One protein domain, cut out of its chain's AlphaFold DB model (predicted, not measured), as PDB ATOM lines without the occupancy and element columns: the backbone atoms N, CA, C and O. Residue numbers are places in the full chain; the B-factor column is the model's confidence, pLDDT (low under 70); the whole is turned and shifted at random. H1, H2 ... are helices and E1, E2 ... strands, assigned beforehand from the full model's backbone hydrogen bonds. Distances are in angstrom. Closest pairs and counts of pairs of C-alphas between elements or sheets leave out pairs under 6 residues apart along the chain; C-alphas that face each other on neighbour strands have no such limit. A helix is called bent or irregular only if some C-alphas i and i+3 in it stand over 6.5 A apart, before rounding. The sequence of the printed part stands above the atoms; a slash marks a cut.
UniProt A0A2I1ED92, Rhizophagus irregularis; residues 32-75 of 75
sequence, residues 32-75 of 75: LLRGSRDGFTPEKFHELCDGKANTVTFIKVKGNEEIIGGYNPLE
ATOM      1  N   LEU A  32      21.040  24.794 -41.239       96.50
ATOM      2  CA  LEU A  32      21.196  23.733 -40.241       96.50
ATOM      3  C   LEU A  32      22.005  24.243 -39.047       96.50
ATOM      4  O   LEU A  32      21.454  24.386 -37.961       96.50
ATOM      5  N   LEU A  33      23.257  24.634 -39.293       97.12
ATOM      6  CA  LEU A  33      24.218  25.078 -38.285       97.12
ATOM      7  C   LEU A  33      24.814  26.443 -38.659       97.12
ATOM      8  O   LEU A  33      25.146  26.697 -39.818       97.12
ATOM      9  N   ARG A  34      24.994  27.320 -37.670       96.81
ATOM     10  CA  ARG A  34      25.805  28.540 -37.763       96.81
ATOM     11  C   ARG A  34      26.624  28.690 -36.489       96.81
ATOM     12  O   ARG A  34      26.047  28.897 -35.430       96.81
ATOM     13  N   GLY A  35      27.952  28.729 -36.613       95.00
ATOM     14  CA  GLY A  35      28.859  28.824 -35.460       95.00
ATOM     15  C   GLY A  35      28.537  29.965 -34.485       95.00
ATOM     16  O   GLY A  35      28.555  29.759 -33.279       95.00
ATOM     17  N   SER A  36      28.154  31.145 -34.986       94.88
ATOM     18  CA  SER A  36      27.779  32.287 -34.136       94.88
ATOM     19  C   SER A  36      26.404  32.182 -33.461       94.88
ATOM     20  O   SER A  36      26.116  32.981 -32.576       94.88
ATOM     21  N   ARG A  37      25.542  31.249 -33.888       97.00
ATOM     22  CA  ARG A  37      24.204  31.012 -33.315       97.00
ATOM     23  C   ARG A  37      24.190  29.777 -32.418       97.00
ATOM     24  O   ARG A  37      23.628  29.824 -31.336       97.00
ATOM     25  N   ASP A  38      24.773  28.687 -32.901       96.94
ATOM     26  CA  ASP A  38      24.629  27.354 -32.311       96.94
ATOM     27  C   ASP A  38      25.889  26.904 -31.558       96.94
ATOM     28  O   ASP A  38      25.842  25.924 -30.825       96.94
ATOM     29  N   GLY A  39      27.009  27.611 -31.734       94.75
ATOM     30  CA  GLY A  39      28.331  27.166 -31.306       94.75
ATOM     31  C   GLY A  39      29.076  26.413 -32.409       94.75
ATOM     32  O   GLY A  39      28.503  25.989 -33.414       94.75
ATOM     33  N   PHE A  40      30.392  26.287 -32.237       90.44
ATOM     34  CA  PHE A  40      31.280  25.611 -33.184       90.44
ATOM     35  C   PHE A  40      32.006  24.457 -32.494       90.44
ATOM     36  O   PHE A  40      33.217  24.504 -32.290       90.44
ATOM     37  N   THR A  41      31.237  23.445 -32.087       95.75
ATOM     38  CA  THR A  41      31.771  22.205 -31.513       95.75
ATOM     39  C   THR A  41      31.384  21.002 -32.380       95.75
ATOM     40  O   THR A  41      30.339  21.044 -33.043       95.75
ATOM     41  N   PRO A  42      32.201  19.932 -32.400       96.31
ATOM     42  CA  PRO A  42      31.875  18.705 -33.124       96.31
ATOM     43  C   PRO A  42      30.532  18.103 -32.700       96.31
ATOM     44  O   PRO A  42      29.754  17.679 -33.549       96.31
ATOM     45  N   GLU A  43      30.210  18.134 -31.406       97.56
ATOM     46  CA  GLU A  43      28.958  17.588 -30.873       97.56
ATOM     47  C   GLU A  43      27.757  18.307 -31.485       97.56
ATOM     48  O   GLU A  43      26.805  17.664 -31.928       97.56
ATOM     49  N   LYS A  44      27.823  19.643 -31.587       96.94
ATOM     50  CA  LYS A  44      26.731  20.418 -32.176       96.94
ATOM     51  C   LYS A  44      26.602  20.198 -33.679       96.94
ATOM     52  O   LYS A  44      25.492  20.233 -34.212       96.94
ATOM     53  N   PHE A  45      27.725  19.977 -34.361       95.38
ATOM     54  CA  PHE A  45      27.721  19.605 -35.769       95.38
ATOM     55  C   PHE A  45      27.002  18.269 -35.975       95.38
ATOM     56  O   PHE A  45      26.059  18.225 -36.762       95.38
ATOM     57  N   HIS A  46      27.376  17.230 -35.229       96.00
ATOM     58  CA  HIS A  46      26.747  15.913 -35.333       96.00
ATOM     59  C   HIS A  46      25.252  15.952 -34.984       96.00
ATOM     60  O   HIS A  46      24.429  15.454 -35.748       96.00
ATOM     61  N   GLU A  47      24.869  16.654 -33.911       97.12
ATOM     62  CA  GLU A  47      23.462  16.822 -33.507       97.12
ATOM     63  C   GLU A  47      22.584  17.427 -34.623       97.12
ATOM     64  O   GLU A  47      21.439  17.014 -34.815       97.12
ATOM     65  N   LEU A  48      23.099  18.419 -35.358       96.75
ATOM     66  CA  LEU A  48      22.307  19.185 -36.329       96.75
ATOM     67  C   LEU A  48      22.447  18.711 -37.783       96.75
ATOM     68  O   LEU A  48      21.526  18.933 -38.581       96.75
ATOM     69  N   CYS A  49      23.579  18.108 -38.147       94.31
ATOM     70  CA  CYS A  49      23.948  17.838 -39.539       94.31
ATOM     71  C   CYS A  49      24.000  16.350 -39.904       94.31
ATOM     72  O   CYS A  49      23.915  16.045 -41.097       94.31
ATOM     73  N   ASP A  50      24.096  15.427 -38.943       94.31
ATOM     74  CA  ASP A  50      24.165  14.000 -39.268       94.31
ATOM     75  C   ASP A  50      22.884  13.520 -39.974       94.31
ATOM     76  O   ASP A  50      21.758  13.951 -39.693       94.31
ATOM     77  N   GLY A  51      23.067  12.646 -40.969       92.94
ATOM     78  CA  GLY A  51      21.982  12.121 -41.802       92.94
ATOM     79  C   GLY A  51      21.309  13.154 -42.716       92.94
ATOM     80  O   GLY A  51      20.253  12.867 -43.282       92.94
ATOM     81  N   LYS A  52      21.864  14.367 -42.867       93.19
ATOM     82  CA  LYS A  52      21.370  15.364 -43.831       93.19
ATOM     83  C   LYS A  52      22.117  15.228 -45.158       93.19
ATOM     84  O   LYS A  52      23.318  15.470 -45.228       93.19
ATOM     85  N   ALA A  53      21.383  14.876 -46.210       92.50
ATOM     86  CA  ALA A  53      21.881  14.880 -47.582       92.50
ATOM     87  C   ALA A  53      21.872  16.295 -48.189       92.50
ATOM     88  O   ALA A  53      21.200  17.197 -47.675       92.50
ATOM     89  N   ASN A  54      22.586  16.467 -49.306       93.12
ATOM     90  CA  ASN A  54      22.599  17.688 -50.122       93.12
ATOM     91  C   ASN A  54      22.933  18.943 -49.307       93.12
ATOM     92  O   ASN A  54      22.244  19.967 -49.359       93.12
ATOM     93  N   THR A  55      23.992  18.846 -48.503       94.94
ATOM     94  CA  THR A  55      24.439  19.933 -47.633       94.94
ATOM     95  C   THR A  55      25.519  20.759 -48.311       94.94
ATOM     96  O   THR A  55      26.391  20.249 -49.013       94.94
ATOM     97  N   VAL A  56      25.469  22.070 -48.085       95.31
ATOM     98  CA  VAL A  56      26.535  22.994 -48.466       95.31
ATOM     99  C   VAL A  56      27.120  23.611 -47.205       95.31
ATOM    100  O   VAL A  56      26.386  24.106 -46.345       95.31
ATOM    101  N   THR A  57      28.442  23.568 -47.091       94.88
ATOM    102  CA  THR A  57      29.181  24.063 -45.927       94.88
ATOM    103  C   THR A  57      30.050  25.241 -46.329       94.88
ATOM    104  O   THR A  57      30.720  25.191 -47.356       94.88
ATOM    105  N   PHE A  58      30.062  26.281 -45.493       95.06
ATOM    106  CA  PHE A  58      30.926  27.450 -45.637       95.06
ATOM    107  C   PHE A  58      31.631  27.739 -44.314       95.06
ATOM    108  O   PHE A  58      30.980  27.835 -43.271       95.06
ATOM    109  N   ILE A  59      32.945  27.927 -44.368       94.25
ATOM    110  CA  ILE A  59      33.805  28.248 -43.232       94.25
ATOM    111  C   ILE A  59      34.603  29.495 -43.601       94.25
ATOM    112  O   ILE A  59      35.284  29.522 -44.623       94.25
ATOM    113  N   LYS A  60      34.521  30.532 -42.764       94.25
ATOM    114  CA  LYS A  60      35.386  31.710 -42.874       94.25
ATOM    115  C   LYS A  60      36.648  31.466 -42.055       94.25
ATOM    116  O   LYS A  60      36.550  31.263 -40.843       94.25
ATOM    117  N   VAL A  61      37.807  31.500 -42.702       94.06
ATOM    118  CA  VAL A  61      39.098  31.328 -42.027       94.06
ATOM    119  C   VAL A  61      39.398  32.581 -41.199       94.06
ATOM    120  O   VAL A  61      39.132  33.713 -41.604       94.06
ATOM    121  N   LYS A  62      39.898  32.394 -39.974       93.75
ATOM    122  CA  LYS A  62      40.257  33.515 -39.099       93.75
ATOM    123  C   LYS A  62      41.549  34.161 -39.601       93.75
ATOM    124  O   LYS A  62      42.520  33.467 -39.866       93.75
ATOM    125  N   GLY A  63      41.581  35.492 -39.628       96.56
ATOM    126  CA  GLY A  63      42.783  36.262 -39.966       96.56
ATOM    127  C   GLY A  63      42.889  36.661 -41.438       96.56
ATOM    128  O   GLY A  63      43.795  37.411 -41.779       96.56
ATOM    129  N   ASN A  64      41.957  36.230 -42.291       95.12
ATOM    130  CA  ASN A  64      41.842  36.694 -43.669       95.12
ATOM    131  C   ASN A  64      40.360  36.724 -44.120       95.12
ATOM    132  O   ASN A  64      39.434  36.527 -43.326       95.12
ATOM    133  N   GLU A  65      40.133  37.032 -45.395       94.31
ATOM    134  CA  GLU A  65      38.801  37.032 -46.019       94.31
ATOM    135  C   GLU A  65      38.467  35.711 -46.727       94.31
ATOM    136  O   GLU A  65      37.466  35.617 -47.439       94.31
ATOM    137  N   GLU A  66      39.288  34.681 -46.533       95.94
ATOM    138  CA  GLU A  66      39.134  33.400 -47.203       95.94
ATOM    139  C   GLU A  66      37.894  32.660 -46.694       95.94
ATOM    140  O   GLU A  66      37.628  32.548 -45.489       95.94
ATOM    141  N   ILE A  67      37.119  32.146 -47.647       94.50
ATOM    142  CA  ILE A  67      35.961  31.297 -47.394       94.50
ATOM    143  C   ILE A  67      36.225  29.964 -48.078       94.50
ATOM    144  O   ILE A  67      36.295  29.896 -49.303       94.50
ATOM    145  N   ILE A  68      36.318  28.913 -47.274       94.69
ATOM    146  CA  ILE A  68      36.423  27.531 -47.739       94.69
ATOM    147  C   ILE A  68      35.103  26.808 -47.502       94.69
ATOM    148  O   ILE A  68      34.240  27.261 -46.744       94.69
ATOM    149  N   GLY A  69      34.920  25.673 -48.158       93.56
ATOM    150  CA  GLY A  69      33.666  24.952 -48.069       93.56
ATOM    151  C   GLY A  69      33.582  23.799 -49.044       93.56
ATOM    152  O   GLY A  69      34.535  23.481 -49.750       93.56
ATOM    153  N   GLY A  70      32.406  23.190 -49.082       93.62
ATOM    154  CA  GLY A  70      32.131  22.061 -49.951       93.62
ATOM    155  C   GLY A  70      30.638  21.815 -50.075       93.62
ATOM    156  O   GLY A  70      29.853  22.199 -49.204       93.62
ATOM    157  N   TYR A  71      30.263  21.182 -51.178       92.69
ATOM    158  CA  TYR A  71      28.945  20.604 -51.374       92.69
ATOM    159  C   TYR A  71      29.074  19.095 -51.210       92.69
ATOM    160  O   TYR A  71      29.970  18.496 -51.803       92.69
ATOM    161  N   ASN A  72      28.204  18.502 -50.399       90.69
ATOM    162  CA  ASN A  72      28.105  17.062 -50.233       90.69
ATOM    163  C   ASN A  72      26.855  16.557 -50.978       90.69
ATOM    164  O   ASN A  72      25.759  16.598 -50.400       90.69
ATOM    165  N   PRO A  73      26.989  16.137 -52.251       81.81
ATOM    166  CA  PRO A  73      25.932  15.436 -52.961       81.81
ATOM    167  C   PRO A  73      25.868  14.015 -52.404       81.81
ATOM    168  O   PRO A  73      26.708  13.186 -52.732       81.81
ATOM    169  N   LEU A  74      24.907  13.746 -51.528       68.00
ATOM    170  CA  LEU A  74      24.566  12.365 -51.200       68.00
ATOM    171  C   LEU A  74      23.294  12.021 -51.963       68.00
ATOM    172  O   LEU A  74      22.187  12.277 -51.483       68.00
ATOM    173  N   GLU A  75      23.521  11.489 -53.161       55.44
ATOM    174  CA  GLU A  75      22.823  10.320 -53.702       55.44
ATOM    175  C   GLU A  75      23.828   9.166 -53.772       55.44
ATOM    176  O   GLU A  75      24.982   9.423 -54.192       55.44
TER     177      GLU A  75
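What this domain is: This is residues 32 to 75 of the 75 residues of a protein of Rhizophagus irregularis (UniProt A0A2I1ED92). A long two-stranded hairpin, E1 and E2, forms one arm of an open C, and two short helices, H1 and H2, form the other arm, on E1's side of the hairpin. Residues 50 to 54 join the two arms at one end, and at the other end the turn of the hairpin, residues 61 to 66, sticks out free. The printed part has 44 residues, with named elements in the order H1, H2, E1, E2; the sheet, order E1 - E2, is antiparallel, and the class is mixed, helices and strands. The whole is only just loose, close to compact, with a radius of gyration of the C-alphas of 11.5 A, and elongated, spanning 34 by 21 by 13 A.

How they stand to each other: H1, residues 35 to 38, and H2, residues 42 to 49, are close but not clearly touching; their closest C-alphas, of Asp 38 and Lys 44, are 7.2 A apart. H1 is too short for an O i to N i+4 pair, and its one O i to N i+3 pair is not within hydrogen-bond range; in H2 every O i to N i+4 pair is within range. E1, residues 55 to 60, and E2, residues 67 to 72, are a hairpin, antiparallel at 168 degrees. N 59 and O 68, at 2.8 A, and N 57 and O 70, at 2.9 A, are within hydrogen-bond range. H1 is apart from both strands, and H2 is apart from E2.

Where its parts are: H1 begins at C-alpha 35 (28.859, 28.824, -35.460) and is 5.5 A long. H2 is 10.2 A long, E1 16.8 A and E2 16.5 A, ending at C-alpha 72 (28.105, 17.062, -50.233).

The domain as a whole: The two C-alphas farthest apart, of Gly 63 and Glu 75, are 35.5 A apart. The printed part has no cut and no long link. Its mean pLDDT is 93.1, and residues 74 to 75 are under 70.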